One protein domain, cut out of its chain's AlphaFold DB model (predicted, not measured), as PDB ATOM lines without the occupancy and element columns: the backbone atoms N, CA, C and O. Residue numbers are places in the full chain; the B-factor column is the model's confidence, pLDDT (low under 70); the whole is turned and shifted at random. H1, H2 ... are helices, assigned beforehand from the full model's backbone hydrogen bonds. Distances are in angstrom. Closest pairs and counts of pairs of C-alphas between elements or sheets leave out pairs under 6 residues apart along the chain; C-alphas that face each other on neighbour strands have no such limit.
ATOM      1  N   GLN A   5      18.906 100.184 159.844       91.25
ATOM      2  CA  GLN A   5      19.065  98.727 159.914       91.25
ATOM      3  C   GLN A   5      20.539  98.307 159.972       91.25
ATOM      4  O   GLN A   5      20.898  97.450 160.772       91.25
ATOM      5  N   GLU A   6      21.413  98.934 159.178       93.44
ATOM      6  CA  GLU A   6      22.853  98.644 159.229       93.44
ATOM      7  C   GLU A   6      23.458  99.003 160.594       93.44
ATOM      8  O   GLU A   6      24.249  98.231 161.138       93.44
ATOM      9  N   ARG A   7      23.050 100.136 161.187       93.50
ATOM     10  CA  ARG A   7      23.480 100.539 162.539       93.50
ATOM     11  C   ARG A   7      22.992  99.571 163.618       93.50
ATOM     12  O   ARG A   7      23.760  99.225 164.517       93.50
ATOM     13  N   GLU A   8      21.740  99.125 163.532       94.06
ATOM     14  CA  GLU A   8      21.159  98.135 164.449       94.06
ATOM     15  C   GLU A   8      21.894  96.793 164.369       94.06
ATOM     16  O   GLU A   8      22.230  96.210 165.399       94.06
ATOM     17  N   GLU A   9      22.216  96.337 163.162       96.56
ATOM     18  CA  GLU A   9      22.921  95.076 162.943       96.56
ATOM     19  C   GLU A   9      24.379  95.129 163.436       96.56
ATOM     20  O   GLU A   9      24.848  94.185 164.074       96.56
ATOM     21  N   ILE A  10      25.088  96.249 163.235       96.19
ATOM     22  CA  ILE A  10      26.411  96.461 163.850       96.19
ATOM     23  C   ILE A  10      26.292  96.467 165.379       96.19
ATOM     24  O   ILE A  10      27.058  95.788 166.056       96.19
ATOM     25  N   THR A  11      25.307  97.185 165.930       95.75
ATOM     26  CA  THR A  11      25.070  97.249 167.383       95.75
ATOM     27  C   THR A  11      24.835  95.862 167.971       95.75
ATOM     28  O   THR A  11      25.391  95.540 169.019       95.75
ATOM     29  N   ARG A  12      24.033  95.032 167.296       96.69
ATOM     30  CA  ARG A  12      23.766  93.651 167.702       96.69
ATOM     31  C   ARG A  12      25.060  92.839 167.760       96.69
ATOM     32  O   ARG A  12      25.364  92.290 168.811       96.69
ATOM     33  N   ARG A  13      25.857  92.837 166.684       95.75
ATOM     34  CA  ARG A  13      27.145  92.119 166.655       95.75
ATOM     35  C   ARG A  13      28.106  92.595 167.735       95.75
ATOM     36  O   ARG A  13      28.733  91.771 168.376       95.75
ATOM     37  N   VAL A  14      28.228  93.904 167.943       94.75
ATOM     38  CA  VAL A  14      29.112  94.447 168.984       94.75
ATOM     39  C   VAL A  14      28.656  93.994 170.368       94.75
ATOM     40  O   VAL A  14      29.493  93.560 171.153       94.75
ATOM     41  N   LYS A  15      27.346  94.033 170.654       94.81
ATOM     42  CA  LYS A  15      26.788  93.552 171.927       94.81
ATOM     43  C   LYS A  15      27.066  92.072 172.169       94.81
ATOM     44  O   LYS A  15      27.443  91.733 173.282       94.81
ATOM     45  N   ASP A  16      26.936  91.232 171.143       93.19
ATOM     46  CA  ASP A  16      27.206  89.791 171.248       93.19
ATOM     47  C   ASP A  16      28.659  89.492 171.677       93.19
ATOM     48  O   ASP A  16      28.925  88.449 172.269       93.19
ATOM     49  N   GLU A  17      29.603  90.403 171.402       93.94
ATOM     50  CA  GLU A  17      31.013  90.239 171.772       93.94
ATOM     51  C   GLU A  17      31.392  90.941 173.101       93.94
ATOM     52  O   GLU A  17      32.497  90.711 173.590       93.94
ATOM     53  N   LEU A  18      30.516  91.770 173.703       89.56
ATOM     54  CA  LEU A  18      30.826  92.562 174.915       89.56
ATOM     55  C   LEU A  18      31.092  91.709 176.159       89.56
ATOM     56  O   LEU A  18      31.912  92.094 176.990       89.56
ATOM     57  N   ASP A  19      30.423  90.563 176.279       88.56
ATOM     58  CA  ASP A  19      30.519  89.682 177.451       88.56
ATOM     59  C   ASP A  19      31.709  88.705 177.374       88.56
ATOM     60  O   ASP A  19      31.830  87.792 178.193       88.56
ATOM     61  N   ARG A  20      32.596  88.846 176.381       90.31
ATOM     62  CA  ARG A  20      33.788  87.997 176.270       90.31
ATOM     63  C   ARG A  20      34.871  88.403 177.262       90.31
ATOM     64  O   ARG A  20      35.226  89.572 177.357       90.31
ATOM     65  N   ASP A  21      35.526  87.400 177.844       90.12
ATOM     66  CA  ASP A  21      36.722  87.583 178.683       90.12
ATOM     67  C   ASP A  21      37.889  88.264 177.938       90.12
ATOM     68  O   ASP A  21      38.749  88.897 178.551       90.12
ATOM     69  N   TYR A  22      37.944  88.121 176.608       91.62
ATOM     70  CA  TYR A  22      38.964  88.723 175.754       91.62
ATOM     71  C   TYR A  22      38.432  88.977 174.337       91.62
ATOM     72  O   TYR A  22      37.806  88.105 173.730       91.62
ATOM     73  N   ILE A  23      38.729  90.163 173.799       92.69
ATOM     74  CA  ILE A  23      38.383  90.580 172.435       92.69
ATOM     75  C   ILE A  23      39.688  90.861 171.691       92.69
ATOM     76  O   ILE A  23      40.375  91.844 171.968       92.69
ATOM     77  N   ASP A  24      40.035  89.991 170.743       92.50
ATOM     78  CA  ASP A  24      41.168  90.221 169.850       92.50
ATOM     79  C   ASP A  24      40.791  91.101 168.645       92.50
ATOM     80  O   ASP A  24      39.626  91.434 168.410       92.50
ATOM     81  N   TYR A  25      41.801  91.477 167.855       91.94
ATOM     82  CA  TYR A  25      41.619  92.323 166.677       91.94
ATOM     83  C   TYR A  25      40.644  91.731 165.650       91.94
ATOM     84  O   TYR A  25      39.875  92.468 165.040       91.94
ATOM     85  N   THR A  26      40.666  90.413 165.444       92.19
ATOM     86  CA  THR A  26      39.820  89.751 164.442       92.19
ATOM     87  C   THR A  26      38.361  89.736 164.877       92.19
ATOM     88  O   THR A  26      37.477  90.007 164.062       92.19
ATOM     89  N   VAL A  27      38.112  89.514 166.171       94.19
ATOM     90  CA  VAL A  27      36.781  89.612 166.779       94.19
ATOM     91  C   VAL A  27      36.263  91.043 166.663       94.19
ATOM     92  O   VAL A  27      35.151  91.250 166.180       94.19
ATOM     93  N   PHE A  28      37.084  92.037 167.019       93.44
ATOM     94  CA  PHE A  28      36.708  93.446 166.910       93.44
ATOM     95  C   PHE A  28      36.407  93.858 165.461       93.44
ATOM     96  O   PHE A  28      35.356  94.438 165.181       93.44
ATOM     97  N   TYR A  29      37.282  93.492 164.520       95.00
ATOM     98  CA  TYR A  29      37.096  93.767 163.097       95.00
ATOM     99  C   TYR A  29      35.793  93.164 162.571       95.00
ATOM    100  O   TYR A  29      35.018  93.850 161.897       95.00
ATOM    101  N   ARG A  30      35.509  91.904 162.911       95.06
ATOM    102  CA  ARG A  30      34.281  91.226 162.489       95.06
ATOM    103  C   ARG A  30      33.036  91.844 163.111       95.06
ATOM    104  O   ARG A  30      32.033  91.985 162.413       95.06
ATOM    105  N   ALA A  31      33.087  92.250 164.377       95.56
ATOM    106  CA  ALA A  31      31.959  92.902 165.039       95.56
ATOM    107  C   ALA A  31      31.545  94.189 164.303       95.56
ATOM    108  O   ALA A  31      30.370  94.366 163.964       95.56
ATOM    109  N   ILE A  32      32.525  95.035 163.969       96.06
ATOM    110  CA  ILE A  32      32.304  96.312 163.277       96.06
ATOM    111  C   ILE A  32      31.917  96.101 161.809       96.06
ATOM    112  O   ILE A  32      30.916  96.642 161.342       96.06
ATOM    113  N   THR A  33      32.684  95.301 161.067       95.56
ATOM    114  CA  THR A  33      32.555  95.205 159.601       95.56
ATOM    115  C   THR A  33      31.561  94.144 159.129       95.56
ATOM    116  O   THR A  33      31.111  94.193 157.985       95.56
ATOM    117  N   GLY A  34      31.238  93.165 159.981       95.12
ATOM    118  CA  GLY A  34      30.501  91.957 159.607       95.12
ATOM    119  C   GLY A  34      31.300  90.977 158.738       95.12
ATOM    120  O   GLY A  34      30.703  90.070 158.161       95.12
ATOM    121  N   LYS A  35      32.621  91.159 158.598       93.12
ATOM    122  CA  LYS A  35      33.498  90.360 157.728       93.12
ATOM    123  C   LYS A  35      34.692  89.819 158.506       93.12
ATOM    124  O   LYS A  35      35.157  90.456 159.445       93.12
ATOM    125  N   ASP A  36      35.219  88.677 158.083       91.12
ATOM    126  CA  ASP A  36      36.492  88.175 158.598       91.12
ATOM    127  C   ASP A  36      37.676  88.939 157.984       91.12
ATOM    128  O   ASP A  36      37.615  89.431 156.850       91.12
ATOM    129  N   VAL A  37      38.777  89.009 158.734       89.69
ATOM    130  CA  VAL A  37      40.041  89.582 158.258       89.69
ATOM    131  C   VAL A  37      40.550  88.758 157.072       89.69
ATOM    132  O   VAL A  37      40.684  87.537 157.149       89.69
ATOM    133  N   SER A  38      40.831  89.420 155.949       82.31
ATOM    134  CA  SER A  38      41.234  88.740 154.714       82.31
ATOM    135  C   SER A  38      42.735  88.455 154.677       82.31
ATOM    136  O   SER A  38      43.559  89.361 154.808       82.31
ATOM    137  N   ILE A  39      43.102  87.204 154.387       76.81
ATOM    138  CA  ILE A  39      44.500  86.817 154.162       76.81
ATOM    139  C   ILE A  39      45.045  87.591 152.949       76.81
ATOM    140  O   ILE A  39      44.479  87.540 151.858       76.81
ATOM    141  N   GLY A  40      46.147  88.320 153.143       79.75
ATOM    142  CA  GLY A  40      46.803  89.115 152.098       79.75
ATOM    143  C   GLY A  40      46.444  90.606 152.083       79.75
ATOM    144  O   GLY A  40      46.994  91.347 151.267       79.75
ATOM    145  N   LYS A  41      45.566  91.075 152.978       85.81
ATOM    146  CA  LYS A  41      45.394  92.508 153.257       85.81
ATOM    147  C   LYS A  41      46.313  92.948 154.396       85.81
ATOM    148  O   LYS A  41      46.694  92.146 155.245       85.81
ATOM    149  N   SER A  42      46.734  94.211 154.366       89.81
ATOM    150  CA  SER A  42      47.541  94.790 155.439       89.81
ATOM    151  C   SER A  42      46.651  95.221 156.602       89.81
ATOM    152  O   SER A  42      45.508  95.624 156.401       89.81
ATOM    153  N   LEU A  43      47.222  95.256 157.805       89.00
ATOM    154  CA  LEU A  43      46.550  95.808 158.982       89.00
ATOM    155  C   LEU A  43      46.068  97.258 158.757       89.00
ATOM    156  O   LEU A  43      45.025  97.654 159.262       89.00
ATOM    157  N   ASP A  44      46.806  98.048 157.968       92.69
ATOM    158  CA  ASP A  44      46.399  99.412 157.597       92.69
ATOM    159  C   ASP A  44      45.107  99.425 156.763       92.69
ATOM    160  O   ASP A  44      44.228 100.251 156.995       92.69
ATOM    161  N   TYR A  45      44.956  98.482 155.827       92.81
ATOM    162  CA  TYR A  45      43.734  98.344 155.035       92.81
ATOM    163  C   TYR A  45      42.523  98.024 155.920       92.81
ATOM    164  O   TYR A  45      41.459  98.636 155.777       92.81
ATOM    165  N   ASP A  46      42.698  97.105 156.866       93.06
ATOM    166  CA  ASP A  46      41.639  96.709 157.789       93.06
ATOM    167  C   ASP A  46      41.272  97.851 158.751       93.06
ATOM    168  O   ASP A  46      40.091  98.166 158.919       93.06
ATOM    169  N   ASN A  47      42.268  98.570 159.277       93.56
ATOM    170  CA  ASN A  47      42.049  99.754 160.112       93.56
ATOM    171  C   ASN A  47      41.299 100.861 159.364       93.56
ATOM    172  O   ASN A  47      40.344 101.420 159.897       93.56
ATOM    173  N   ARG A  48      41.674 101.152 158.112       95.12
ATOM    174  CA  ARG A  48      40.958 102.129 157.272       95.12
ATOM    175  C   ARG A  48      39.505 101.727 157.041       95.12
ATOM    176  O   ARG A  48      38.629 102.589 157.071       95.12
ATOM    177  N   THR A  49      39.250 100.436 156.839       94.81
ATOM    178  CA  THR A  49      37.891  99.907 156.671       94.81
ATOM    179  C   THR A  49      37.061 100.141 157.931       94.81
ATOM    180  O   THR A  49      35.961 100.687 157.846       94.81
ATOM    181  N   MET A  50      37.601  99.806 159.107       95.12
ATOM    182  CA  MET A  50      36.923 100.064 160.380       95.12
ATOM    183  C   MET A  50      36.690 101.557 160.618       95.12
ATOM    184  O   MET A  50      35.581 101.938 160.980       95.12
ATOM    185  N   PHE A  51      37.689 102.411 160.372       96.25
ATOM    186  CA  PHE A  51      37.533 103.857 160.534       96.25
ATOM    187  C   PHE A  51      36.432 104.422 159.643       96.25
ATOM    188  O   PHE A  51      35.650 105.237 160.115       96.25
ATOM    189  N   SER A  52      36.316 103.963 158.394       96.31
ATOM    190  CA  SER A  52      35.227 104.394 157.511       96.31
ATOM    191  C   SER A  52      33.853 104.071 158.101       96.31
ATOM    192  O   SER A  52      32.987 104.937 158.129       96.31
ATOM    193  N   ILE A  53      33.663 102.855 158.622       95.81
ATOM    194  CA  ILE A  53      32.386 102.439 159.222       95.81
ATOM    195  C   ILE A  53      32.103 103.223 160.505       95.81
ATOM    196  O   ILE A  53      30.969 103.628 160.735       95.81
ATOM    197  N   ILE A  54      33.122 103.465 161.332       95.19
ATOM    198  CA  ILE A  54      32.991 104.278 162.548       95.19
ATOM    199  C   ILE A  54      32.593 105.714 162.197       95.19
ATOM    200  O   ILE A  54      31.689 106.262 162.820       95.19
ATOM    201  N   LEU A  55      33.208 106.309 161.174       95.25
ATOM    202  CA  LEU A  55      32.810 107.627 160.684       95.25
ATOM    203  C   LEU A  55      31.359 107.618 160.193       95.25
ATOM    204  O   LEU A  55      30.603 108.516 160.546       95.25
ATOM    205  N   ASP A  56      30.940 106.579 159.467       94.25
ATOM    206  CA  ASP A  56      29.555 106.442 159.015       94.25
ATOM    207  C   ASP A  56      28.549 106.165 160.154       94.25
ATOM    208  O   ASP A  56      27.363 106.468 160.000       94.25
ATOM    209  N   LEU A  57      28.992 105.583 161.276       92.69
ATOM    210  CA  LEU A  57      28.209 105.422 162.510       92.69
ATOM    211  C   LEU A  57      28.031 106.760 163.234       92.69
ATOM    212  O   LEU A  57      26.949 107.030 163.753       92.69
ATOM    213  N   CYS A  58      29.085 107.578 163.268       90.56
ATOM    214  CA  CYS A  58      29.068 108.918 163.850       90.56
ATOM    215  C   CYS A  58      28.380 109.956 162.951       90.56
ATOM    216  O   CYS A  58      28.032 111.034 163.426       90.56
ATOM    217  N   ASP A  59      28.183 109.649 161.670       89.06
ATOM    218  CA  ASP A  59      27.462 110.499 160.734       89.06
ATOM    219  C   ASP A  59      25.952 110.473 161.020       89.06
ATOM    220  O   ASP A  59      25.217 109.552 160.645       89.06
TER     221      ASP A  59
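Overview. This is residues 5 to 59 of the 171 residues of an uncharacterized protein of Atopobium sp. oral taxon 199 str. F0494 (UniProt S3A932). What would one see first in this model? Two longer helices, H1 and H3, make an open V whose sides come nearest near the start of H1 and the end of H3, and the short helix H2 lies between them and packs on both. Residues 19 to 24, in the link from H1 to H2, stick out from this flat body. What is it built of, and how large is it? The printed part has 55 residues with three named helices, in the order H1, H2, H3, and no named strand; its class is all helix. It is compact, with a radius of gyration of the C-alphas of 11.4 A, and its C-alphas span 31 by 29 by 14 A.

Arrangement. How does the first helix stand to the second? H1, residues 5 to 18, touches H2, residues 25 to 33, and the two form a helical hairpin. They run opposite ways at a shallow tilt of 24 degrees, and their closest C-alphas, those of Val 14 and Ala 31, are 5.1 A apart. Where does the last helix come in? H3, residues 43 to 58, touches H2 with its residues 46 to 53 alone, and the closest C-alphas, those of Thr 33 and Met 50, are 6.6 A apart. H2 and H3 run the same way at a steep tilt of 40 degrees. How near do the first and last helices come? H1 and H3 are close but not clearly touching: their closest C-alphas, those of Arg 7 and Leu 57, are 6.8 A apart. They run opposite ways at a steep tilt of 61 degrees. What do the backbone N and O atoms show? In H1, H2 and H3 every O i to N i+4 pair is within hydrogen-bond range.

Along the chain. Where does the first helix lie? H1 runs from Gln 5, C-alpha at (19.065, 98.727, 159.914), to Leu 18, 20.0 A from first to last C-alpha. Where are the other two? H2 runs from Tyr 25, C-alpha at (41.619, 92.323, 166.677), to Thr 33, over 11.9 A. H3, the longest helix with 16 residues, runs from Leu 43 to Cys 58, C-alpha at (29.068, 108.918, 163.850), over 22.4 A.

Size, cuts and confidence. How far does the printed part reach? The two C-alphas farthest apart are those of Asp 21 and Asp 59, 30.5 A, while the first and last printed C-alphas, of Gln 5 and Asp 59, are 14.5 A apart. Is it unbroken, and how are the helices joined? The printed part has no cut, and the links from H1 to H2, 6 residues, and from H2 to H3, 9 residues, are short. How confident is the model? The mean pLDDT of the printed part is 92.5, and no printed residue is under 70.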